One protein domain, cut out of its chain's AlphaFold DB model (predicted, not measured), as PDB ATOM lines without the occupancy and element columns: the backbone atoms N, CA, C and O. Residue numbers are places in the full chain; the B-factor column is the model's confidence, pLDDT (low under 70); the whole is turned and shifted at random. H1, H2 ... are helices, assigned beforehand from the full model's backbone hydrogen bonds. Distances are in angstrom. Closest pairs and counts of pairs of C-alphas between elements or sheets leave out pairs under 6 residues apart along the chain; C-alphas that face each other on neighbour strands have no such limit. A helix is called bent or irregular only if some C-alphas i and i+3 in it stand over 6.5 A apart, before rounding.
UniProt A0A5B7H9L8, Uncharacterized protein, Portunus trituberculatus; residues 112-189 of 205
ATOM      1  N   PRO A 112     218.140 159.712 115.975       83.44
ATOM      2  CA  PRO A 112     217.794 159.027 117.225       83.44
ATOM      3  C   PRO A 112     218.143 157.533 117.239       83.44
ATOM      4  O   PRO A 112     218.488 156.979 118.282       83.44
ATOM      5  N   LEU A 113     218.049 156.865 116.084       79.06
ATOM      6  CA  LEU A 113     218.430 155.461 115.963       79.06
ATOM      7  C   LEU A 113     219.950 155.317 116.045       79.06
ATOM      8  O   LEU A 113     220.439 154.424 116.730       79.06
ATOM      9  N   LEU A 114     220.698 156.206 115.391       81.88
ATOM     10  CA  LEU A 114     222.158 156.210 115.453       81.88
ATOM     11  C   LEU A 114     222.663 156.491 116.875       81.88
ATOM     12  O   LEU A 114     223.545 155.774 117.345       81.88
ATOM     13  N   ASP A 115     222.044 157.432 117.589       84.62
ATOM     14  CA  ASP A 115     222.345 157.727 118.994       84.62
ATOM     15  C   ASP A 115     222.066 156.519 119.900       84.62
ATOM     16  O   ASP A 115     222.877 156.176 120.764       84.62
ATOM     17  N   LEU A 116     220.945 155.820 119.678       83.50
ATOM     18  CA  LEU A 116     220.624 154.589 120.400       83.50
ATOM     19  C   LEU A 116     221.649 153.483 120.113       83.50
ATOM     20  O   LEU A 116     222.096 152.800 121.036       83.50
ATOM     21  N   LEU A 117     222.035 153.294 118.850       83.44
ATOM     22  CA  LEU A 117     223.024 152.289 118.464       83.44
ATOM     23  C   LEU A 117     224.402 152.601 119.050       83.44
ATOM     24  O   LEU A 117     225.086 151.691 119.522       83.44
ATOM     25  N   ASP A 118     224.800 153.871 119.062       85.50
ATOM     26  CA  ASP A 118     226.055 154.308 119.665       85.50
ATOM     27  C   ASP A 118     226.019 154.144 121.194       85.50
ATOM     28  O   ASP A 118     226.992 153.654 121.774       85.50
ATOM     29  N   TYR A 119     224.888 154.428 121.849       88.75
ATOM     30  CA  TYR A 119     224.682 154.112 123.264       88.75
ATOM     31  C   TYR A 119     224.826 152.609 123.534       88.75
ATOM     32  O   TYR A 119     225.613 152.209 124.392       88.75
ATOM     33  N   ILE A 120     224.131 151.754 122.775       84.88
ATOM     34  CA  ILE A 120     224.194 150.299 122.966       84.88
ATOM     35  C   ILE A 120     225.627 149.796 122.793       84.88
ATOM     36  O   ILE A 120     226.154 149.072 123.644       84.88
ATOM     37  N   ARG A 121     226.281 150.224 121.713       85.38
ATOM     38  CA  ARG A 121     227.654 149.851 121.387       85.38
ATOM     39  C   ARG A 121     228.623 150.243 122.506       85.38
ATOM     40  O   ARG A 121     229.405 149.409 122.959       85.38
ATOM     41  N   ASN A 122     228.562 151.488 122.968       86.00
ATOM     42  CA  ASN A 122     229.529 152.022 123.925       86.00
ATOM     43  C   ASN A 122     229.252 151.569 125.362       86.00
ATOM     44  O   ASN A 122     230.192 151.369 126.126       86.00
ATOM     45  N   THR A 123     227.986 151.392 125.741       85.25
ATOM     46  CA  THR A 123     227.596 151.040 127.113       85.25
ATOM     47  C   THR A 123     227.554 149.537 127.354       85.25
ATOM     48  O   THR A 123     227.974 149.099 128.423       85.25
ATOM     49  N   TRP A 124     227.083 148.742 126.390       83.06
ATOM     50  CA  TRP A 124     226.803 147.319 126.612       83.06
ATOM     51  C   TRP A 124     227.760 146.386 125.869       83.06
ATOM     52  O   TRP A 124     228.088 145.322 126.389       83.06
ATOM     53  N   ILE A 125     228.247 146.776 124.684       83.94
ATOM     54  CA  ILE A 125     229.117 145.912 123.868       83.94
ATOM     55  C   ILE A 125     230.601 146.113 124.198       83.94
ATOM     56  O   ILE A 125     231.297 145.139 124.479       83.94
ATOM     57  N   TYR A 126     231.089 147.359 124.195       82.94
ATOM     58  CA  TYR A 126     232.521 147.665 124.357       82.94
ATOM     59  C   TYR A 126     232.896 148.309 125.699       82.94
ATOM     60  O   TYR A 126     234.069 148.600 125.931       82.94
ATOM     61  N   SER A 127     231.935 148.520 126.600       84.94
ATOM     62  CA  SER A 127     232.222 149.059 127.933       84.94
ATOM     63  C   SER A 127     233.060 148.093 128.768       84.94
ATOM     64  O   SER A 127     232.808 146.886 128.807       84.94
ATOM     65  N   ASN A 128     234.012 148.640 129.520       85.06
ATOM     66  CA  ASN A 128     234.744 147.909 130.553       85.06
ATOM     67  C   ASN A 128     233.960 147.794 131.876       85.06
ATOM     68  O   ASN A 128     234.310 146.957 132.707       85.06
ATOM     69  N   ILE A 129     232.908 148.599 132.066       81.75
ATOM     70  CA  ILE A 129     232.064 148.598 133.269       81.75
ATOM     71  C   ILE A 129     231.069 147.432 133.205       81.75
ATOM     72  O   ILE A 129     230.925 146.681 134.169       81.75
ATOM     73  N   TRP A 130     230.435 147.241 132.044       77.81
ATOM     74  CA  TRP A 130     229.433 146.195 131.803       77.81
ATOM     75  C   TRP A 130     229.787 145.353 130.571       77.81
ATOM     76  O   TRP A 130     229.045 145.355 129.588       77.81
ATOM     77  N   PRO A 131     230.922 144.629 130.585       80.31
ATOM     78  CA  PRO A 131     231.334 143.844 129.430       80.31
ATOM     79  C   PRO A 131     230.318 142.725 129.145       80.31
ATOM     80  O   PRO A 131     229.699 142.225 130.089       80.31
ATOM     81  N   PRO A 132     230.200 142.240 127.894       79.69
ATOM     82  CA  PRO A 132     229.255 141.185 127.523       79.69
ATOM     83  C   PRO A 132     229.295 139.955 128.429       79.69
ATOM     84  O   PRO A 132     228.254 139.407 128.760       79.69
ATOM     85  N   LYS A 133     230.465 139.563 128.946       74.38
ATOM     86  CA  LYS A 133     230.589 138.456 129.915       74.38
ATOM     87  C   LYS A 133     229.756 138.623 131.199       74.38
ATOM     88  O   LYS A 133     229.511 137.631 131.880       74.38
ATOM     89  N   SER A 134     229.386 139.855 131.548       74.38
ATOM     90  CA  SER A 134     228.662 140.208 132.772       74.38
ATOM     91  C   SER A 134     227.142 140.153 132.614       74.38
ATOM     92  O   SER A 134     226.448 140.091 133.622       74.38
ATOM     93  N   TRP A 135     226.618 140.184 131.384       73.94
ATOM     94  CA  TRP A 135     225.171 140.236 131.125       73.94
ATOM     95  C   TRP A 135     224.702 139.277 130.020       73.94
ATOM     96  O   TRP A 135     223.546 138.860 130.017       73.94
ATOM     97  N   CYS A 136     225.580 138.880 129.100       73.75
ATOM     98  CA  CYS A 136     225.274 137.926 128.045       73.75
ATOM     99  C   CYS A 136     225.260 136.502 128.612       73.75
ATOM    100  O   CYS A 136     226.266 135.974 129.094       73.75
ATOM    101  N   VAL A 137     224.089 135.875 128.536       67.38
ATOM    102  CA  VAL A 137     223.828 134.501 128.993       67.38
ATOM    103  C   VAL A 137     223.692 133.509 127.833       67.38
ATOM    104  O   VAL A 137     223.370 132.344 128.051       67.38
ATOM    105  N   TYR A 138     223.963 133.953 126.601       60.50
ATOM    106  CA  TYR A 138     223.959 133.102 125.412       60.50
ATOM    107  C   TYR A 138     224.923 131.916 125.591       60.50
ATOM    108  O   TYR A 138     226.079 132.099 125.969       60.50
ATOM    109  N   GLY A 139     224.431 130.694 125.361       60.09
ATOM    110  CA  GLY A 139     225.204 129.456 125.528       60.09
ATOM    111  C   GLY A 139     225.338 128.942 126.969       60.09
ATOM    112  O   GLY A 139     226.055 127.970 127.195       60.09
ATOM    113  N   ARG A 140     224.665 129.545 127.962       58.78
ATOM    114  CA  ARG A 140     224.605 128.997 129.330       58.78
ATOM    115  C   ARG A 140     223.375 128.106 129.508       58.78
ATOM    116  O   ARG A 140     222.269 128.484 129.145       58.78
ATOM    117  N   SER A 141     223.552 126.954 130.159       54.72
ATOM    118  CA  SER A 141     222.466 126.010 130.483       54.72
ATOM    119  C   SER A 141     221.499 126.516 131.566       54.72
ATOM    120  O   SER A 141     220.469 125.893 131.824       54.72
ATOM    121  N   ILE A 142     221.825 127.639 132.211       52.84
ATOM    122  CA  ILE A 142     221.168 128.151 133.416       52.84
ATOM    123  C   ILE A 142     220.813 129.626 133.200       52.84
ATOM    124  O   ILE A 142     221.508 130.489 133.721       52.84
ATOM    125  N   HIS A 143     219.809 129.923 132.376       56.94
ATOM    126  CA  HIS A 143     218.901 131.072 132.549       56.94
ATOM    127  C   HIS A 143     217.942 131.158 131.353       56.94
ATOM    128  O   HIS A 143     218.240 131.764 130.327       56.94
ATOM    129  N   THR A 144     216.771 130.544 131.485       63.00
ATOM    130  CA  THR A 144     215.633 130.831 130.596       63.00
ATOM    131  C   THR A 144     214.913 132.091 131.089       63.00
ATOM    132  O   THR A 144     215.139 132.520 132.222       63.00
ATOM    133  N   ASN A 145     214.025 132.686 130.283       68.38
ATOM    134  CA  ASN A 145     213.156 133.792 130.723       68.38
ATOM    135  C   ASN A 145     212.488 133.489 132.087       68.38
ATOM    136  O   ASN A 145     212.443 134.344 132.965       68.38
ATOM    137  N   ASN A 146     212.130 132.222 132.329       73.56
ATOM    138  CA  ASN A 146     211.571 131.736 133.594       73.56
ATOM    139  C   ASN A 146     212.462 131.973 134.821       73.56
ATOM    140  O   ASN A 146     211.955 132.119 135.928       73.56
ATOM    141  N   ASP A 147     213.786 131.964 134.669       73.56
ATOM    142  CA  ASP A 147     214.697 132.211 135.785       73.56
ATOM    143  C   ASP A 147     214.746 133.715 136.125       73.56
ATOM    144  O   ASP A 147     214.825 134.073 137.300       73.56
ATOM    145  N   VAL A 148     214.630 134.599 135.121       76.12
ATOM    146  CA  VAL A 148     214.494 136.057 135.325       76.12
ATOM    147  C   VAL A 148     213.129 136.385 135.928       76.12
ATOM    148  O   VAL A 148     213.055 137.110 136.917       76.12
ATOM    149  N   GLU A 149     212.057 135.802 135.393       79.69
ATOM    150  CA  GLU A 149     210.701 135.938 135.930       79.69
ATOM    151  C   GLU A 149     210.602 135.393 137.359       79.69
ATOM    152  O   GLU A 149     210.033 136.039 138.238       79.69
ATOM    153  N   GLY A 150     211.209 134.233 137.625       82.88
ATOM    154  CA  GLY A 150     211.264 133.630 138.953       82.88
ATOM    155  C   GLY A 150     212.051 134.479 139.951       82.88
ATOM    156  O   GLY A 150     211.615 134.648 141.092       82.88
ATOM    157  N   TRP A 151     213.176 135.060 139.526       82.94
ATOM    158  CA  TRP A 151     213.934 136.011 140.339       82.94
ATOM    159  C   TRP A 151     213.129 137.286 140.620       82.94
ATOM    160  O   TRP A 151     213.043 137.721 141.769       82.94
ATOM    161  N   HIS A 152     212.467 137.845 139.606       84.06
ATOM    162  CA  HIS A 152     211.620 139.026 139.760       84.06
ATOM    163  C   HIS A 152     210.460 138.756 140.730       84.06
ATOM    164  O   HIS A 152     210.226 139.528 141.661       84.06
ATOM    165  N   HIS A 153     209.798 137.603 140.595       84.94
ATOM    166  CA  HIS A 153     208.766 137.158 141.525       84.94
ATOM    167  C   HIS A 153     209.306 137.003 142.954       84.94
ATOM    168  O   HIS A 153     208.672 137.460 143.902       84.94
ATOM    169  N   HIS A 154     210.497 136.421 143.131       86.06
ATOM    170  CA  HIS A 154     211.139 136.288 144.441       86.06
ATOM    171  C   HIS A 154     211.380 137.645 145.123       86.06
ATOM    172  O   HIS A 154     211.090 137.803 146.312       86.06
ATOM    173  N   ILE A 155     211.875 138.632 144.375       86.88
ATOM    174  CA  ILE A 155     212.100 139.989 144.884       86.88
ATOM    175  C   ILE A 155     210.772 140.663 145.256       86.88
ATOM    176  O   ILE A 155     210.661 141.223 146.349       86.88
ATOM    177  N   ASN A 156     209.739 140.527 144.421       87.44
ATOM    178  CA  ASN A 156     208.406 141.067 144.708       87.44
ATOM    179  C   ASN A 156     207.761 140.398 145.935       87.44
ATOM    180  O   ASN A 156     207.146 141.078 146.758       87.44
ATOM    181  N   LEU A 157     207.973 139.091 146.136       87.50
ATOM    182  CA  LEU A 157     207.551 138.379 147.348       87.50
ATOM    183  C   LEU A 157     208.265 138.897 148.601       87.50
ATOM    184  O   LEU A 157     207.613 139.135 149.619       87.50
ATOM    185  N   LYS A 158     209.589 139.104 148.543       85.31
ATOM    186  CA  LYS A 158     210.352 139.679 149.666       85.31
ATOM    187  C   LYS A 158     209.892 141.091 150.004       85.31
ATOM    188  O   LYS A 158     209.821 141.449 151.178       85.31
ATOM    189  N   ALA A 159     209.545 141.871 148.990       86.38
ATOM    190  CA  ALA A 159     209.018 143.211 149.167       86.38
ATOM    191  C   ALA A 159     207.537 143.262 149.577       86.38
ATOM    192  O   ALA A 159     207.080 144.290 150.079       86.38
ATOM    193  N   ARG A 160     206.790 142.173 149.349       85.44
ATOM    194  CA  ARG A 160     205.327 142.071 149.496       85.44
ATOM    195  C   ARG A 160     204.549 143.110 148.674       85.44
ATOM    196  O   ARG A 160     203.458 143.510 149.076       85.44
ATOM    197  N   LYS A 161     205.122 143.574 147.559       80.94
ATOM    198  CA  LYS A 161     204.549 144.570 146.634       80.94
ATOM    199  C   LYS A 161     205.115 144.367 145.228       80.94
ATOM    200  O   LYS A 161     206.257 143.944 145.088       80.94
ATOM    201  N   GLU A 162     204.329 144.707 144.211       71.19
ATOM    202  CA  GLU A 162     204.701 144.547 142.793       71.19
ATOM    203  C   GLU A 162     205.449 145.759 142.220       71.19
ATOM    204  O   GLU A 162     206.262 145.617 141.314       71.19
ATOM    205  N   GLN A 163     205.212 146.956 142.763       78.94
ATOM    206  CA  GLN A 163     205.876 148.187 142.334       78.94
ATOM    207  C   GLN A 163     206.847 148.658 143.415       78.94
ATOM    208  O   GLN A 163     206.445 149.160 144.470       78.94
ATOM    209  N   LEU A 164     208.141 148.461 143.164       78.50
ATOM    210  CA  LEU A 164     209.199 148.772 144.119       78.50
ATOM    211  C   LEU A 164     209.776 150.156 143.866       78.50
ATOM    212  O   LEU A 164     210.284 150.450 142.789       78.50
ATOM    213  N   ASN A 165     209.758 150.995 144.902       85.00
ATOM    214  CA  ASN A 165     210.557 152.212 144.902       85.00
ATOM    215  C   ASN A 165     212.046 151.831 144.805       85.00
ATOM    216  O   ASN A 165     212.501 150.915 145.495       85.00
ATOM    217  N   PHE A 166     212.802 152.566 143.990       82.94
ATOM    218  CA  PHE A 166     214.236 152.389 143.761       82.94
ATOM    219  C   PHE A 166     215.055 152.160 145.043       82.94
ATOM    220  O   PHE A 166     215.862 151.234 145.102       82.94
ATOM    221  N   TYR A 167     214.812 152.932 146.106       86.56
ATOM    222  CA  TYR A 167     215.554 152.782 147.366       86.56
ATOM    223  C   TYR A 167     215.256 151.460 148.082       86.56
ATOM    224  O   TYR A 167     216.149 150.844 148.671       86.56
ATOM    225  N   LEU A 168     214.005 151.000 148.011       83.25
ATOM    226  CA  LEU A 168     213.608 149.705 148.556       83.25
ATOM    227  C   LEU A 168     214.219 148.566 147.734       83.25
ATOM    228  O   LEU A 168     214.735 147.610 148.311       83.25
ATOM    229  N   LEU A 169     214.223 148.704 146.405       84.31
ATOM    230  CA  LEU A 169     214.862 147.755 145.500       84.31
ATOM    231  C   LEU A 169     216.361 147.625 145.801       84.31
ATOM    232  O   LEU A 169     216.827 146.514 146.021       84.31
ATOM    233  N   ILE A 170     217.106 148.732 145.912       84.50
ATOM    234  CA  ILE A 170     218.543 148.701 146.252       84.50
ATOM    235  C   ILE A 170     218.790 147.956 147.564       84.50
ATOM    236  O   ILE A 170     219.718 147.150 147.654       84.50
ATOM    237  N   LYS A 171     217.971 148.209 148.590       87.00
ATOM    238  CA  LYS A 171     218.107 147.532 149.883       87.00
ATOM    239  C   LYS A 171     217.925 146.019 149.739       87.00
ATOM    240  O   LYS A 171     218.768 145.266 150.218       87.00
ATOM    241  N   LEU A 172     216.871 145.591 149.042       87.56
ATOM    242  CA  LEU A 172     216.585 144.175 148.803       87.56
ATOM    243  C   LEU A 172     217.681 143.500 147.974       87.56
ATOM    244  O   LEU A 172     218.120 142.411 148.330       87.56
ATOM    245  N   LEU A 173     218.174 144.165 146.926       86.12
ATOM    246  CA  LEU A 173     219.280 143.670 146.102       86.12
ATOM    247  C   LEU A 173     220.565 143.509 146.916       86.12
ATOM    248  O   LEU A 173     221.247 142.492 146.805       86.12
ATOM    249  N   ARG A 174     220.884 144.487 147.771       86.94
ATOM    250  CA  ARG A 174     222.039 144.413 148.670       86.94
ATOM    251  C   ARG A 174     221.910 143.254 149.652       86.94
ATOM    252  O   ARG A 174     222.900 142.580 149.925       86.94
ATOM    253  N   ASP A 175     220.721 143.046 150.209       85.50
ATOM    254  CA  ASP A 175     220.481 141.942 151.131       85.50
ATOM    255  C   ASP A 175     220.549 140.586 150.415       85.50
ATOM    256  O   ASP A 175     221.145 139.665 150.966       85.50
ATOM    257  N   GLU A 176     220.060 140.473 149.175       84.44
ATOM    258  CA  GLU A 176     220.193 139.265 148.347       84.44
ATOM    259  C   GLU A 176     221.657 138.942 148.028       84.44
ATOM    260  O   GLU A 176     222.103 137.805 148.191       84.44
ATOM    261  N   ALA A 177     222.436 139.960 147.652       83.56
ATOM    262  CA  ALA A 177     223.846 139.819 147.302       83.56
ATOM    263  C   ALA A 177     224.692 139.225 148.443       83.56
ATOM    264  O   ALA A 177     225.649 138.499 148.179       83.56
ATOM    265  N   LYS A 178     224.321 139.460 149.713       82.75
ATOM    266  CA  LYS A 178     225.006 138.864 150.879       82.75
ATOM    267  C   LYS A 178     224.924 137.337 150.900       82.75
ATOM    268  O   LYS A 178     225.811 136.689 151.451       82.75
ATOM    269  N   TYR A 179     223.872 136.761 150.322       73.94
ATOM    270  CA  TYR A 179     223.650 135.316 150.320       73.94
ATOM    271  C   TYR A 179     224.214 134.626 149.078       73.94
ATOM    272  O   TYR A 179     224.339 133.402 149.081       73.94
ATOM    273  N   VAL A 180     224.622 135.380 148.050       72.69
ATOM    274  CA  VAL A 180     225.224 134.831 146.824       72.69
ATOM    275  C   VAL A 180     226.495 134.049 147.148       72.69
ATOM    276  O   VAL A 180     226.674 132.941 146.656       72.69
ATOM    277  N   THR A 181     227.342 134.547 148.049       72.00
ATOM    278  CA  THR A 181     228.554 133.843 148.503       72.00
ATOM    279  C   THR A 181     228.232 132.506 149.169       72.00
ATOM    280  O   THR A 181     228.930 131.517 148.947       72.00
ATOM    281  N   LEU A 182     227.153 132.451 149.958       69.88
ATOM    282  CA  LEU A 182     226.691 131.219 150.595       69.88
ATOM    283  C   LEU A 182     226.136 130.238 149.553       69.88
ATOM    284  O   LEU A 182     226.466 129.058 149.591       69.88
ATOM    285  N   GLN A 183     225.340 130.723 148.596       67.12
ATOM    286  CA  GLN A 183     224.785 129.915 147.506       67.12
ATOM    287  C   GLN A 183     225.881 129.348 146.599       67.12
ATOM    288  O   GLN A 183     225.862 128.157 146.307       67.12
ATOM    289  N   VAL A 184     226.868 130.159 146.210       69.44
ATOM    290  CA  VAL A 184     228.025 129.726 145.408       69.44
ATOM    291  C   VAL A 184     228.817 128.648 146.140       69.44
ATOM    292  O   VAL A 184     229.190 127.643 145.535       69.44
ATOM    293  N   ARG A 185     229.030 128.806 147.451       72.62
ATOM    294  CA  ARG A 185     229.704 127.793 148.268       72.62
ATOM    295  C   ARG A 185     228.890 126.504 148.365       72.62
ATOM    296  O   ARG A 185     229.437 125.431 148.160       72.62
ATOM    297  N   LEU A 186     227.584 126.596 148.600       69.38
ATOM    298  CA  LEU A 186     226.701 125.429 148.646       69.38
ATOM    299  C   LEU A 186     226.591 124.711 147.290       69.38
ATOM    300  O   LEU A 186     226.460 123.491 147.262       69.38
ATOM    301  N   LEU A 187     226.650 125.444 146.177       67.12
ATOM    302  CA  LEU A 187     226.722 124.881 144.825       67.12
ATOM    303  C   LEU A 187     228.070 124.190 144.578       67.12
ATOM    304  O   LEU A 187     228.088 123.079 144.057       67.12
ATOM    305  N   SER A 188     229.175 124.812 144.998       70.69
ATOM    306  CA  SER A 188     230.533 124.248 144.885       70.69
ATOM    307  C   SER A 188     230.697 122.979 145.725       70.69
ATOM    308  O   SER A 188     231.306 122.014 145.277       70.69
ATOM    309  N   ASP A 189     230.079 122.946 146.907       76.38
ATOM    310  CA  ASP A 189     230.021 121.774 147.785       76.38
ATOM    311  C   ASP A 189     229.032 120.697 147.279       76.38
ATOM    312  O   ASP A 189     228.837 119.681 147.946       76.38
TER     313      ASP A 189
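This is residues 112 to 189 of the 205 residues of an uncharacterized protein of Portunus trituberculatus (UniProt A0A5B7H9L8). Two helices, H2 and the long bent H3, meet as a wide V, the last residues of H2 on the early part of H3a, and a third helix, H1, lies far off at the other end of a long winding link. The model is loosely formed: H1 touches neither of the other helices, residues 112 to 121 of it stick out at one end, and residues 177 to 189, mostly the far part of H3, stick out at the other. The printed part has 78 residues with three named helices, in the order H1, H2, H3 along the chain, and no named strand; the class is all helix. The whole is loose, with a radius of gyration of the C-alphas of 16.1 A, and its C-alphas span 41 by 34 by 23 A along the three main axes.

The longest helix is H3, residues 166 to 188, 23 residues. By its hydrogen bonds it was assigned as one helix, but it is bent: C-alphas 178 and 181 are 6.6 A apart, where about 5 A is found in a regular helix. Its arm H3a is residues 166 to 178, 18.7 A from first to last C-alpha, and begins with C-alpha 166 at (214.236, 152.389, 143.761). Its arm H3b is residues 181 to 188, 10.4 A long, and ends with C-alpha 188 at (230.533, 124.248, 144.885); residues 179 and 180 belong to neither arm. H2 is residues 145 to 159, 21.1 A from first to last C-alpha. H1 is residues 112 to 125, 18.6 A long, and begins with C-alpha 112 at (217.794, 159.027, 117.225). H1 is neither bent nor irregular, but only just: C-alphas 122 and 125 are 6.1 A apart.

The two arms H3a and H3b stand at a steep tilt of 45 degrees. H3a touches H2, and their closest C-alphas, those of Ile 155 and Leu 172, are 7.3 A apart. H2 touches H3a with residues 155 to 159 alone, and H3a touches H2 with residues 168 to 172 alone. The lines of H2 and H3a are about perpendicular, at 73 degrees, and their centres are 13.3 A apart. H3b touches no helix and is apart from H2. H1 touches no helix either: it is apart from H2, from H3a and from H3b. In H1, H2, H3a and H3b every pair of O of residue i and N of residue i+4 is within hydrogen-bond range.

The two C-alphas farthest apart are those of Pro 112 and Asp 189, the first and last printed residues, at 49.7 A. The printed part has no cut. The link from H1 to H2 is long, with 19 residues between them, residues 126 to 144; its C-alphas lie 8 to 19 A from the mean of all C-alphas. The link from H2 to H3a is short, with 6 residues between them. Three stretches stand free: residues 112 to 121, which belong to H1; residues 137 to 151, of which 145 to 151 belong to H2; and residues 177 to 189, of which 177 to 188 belong to H3. Without them the body has 40 residues, spans 37 by 18 by 18 A and has a radius of gyration of 13.8 A. The mean pLDDT of the printed part is 78.4. It is under 70 in 14 residues, namely 137 to 145, 182 to 184 and 186 to 187; the mean of H3b is 70, that of H3a 85.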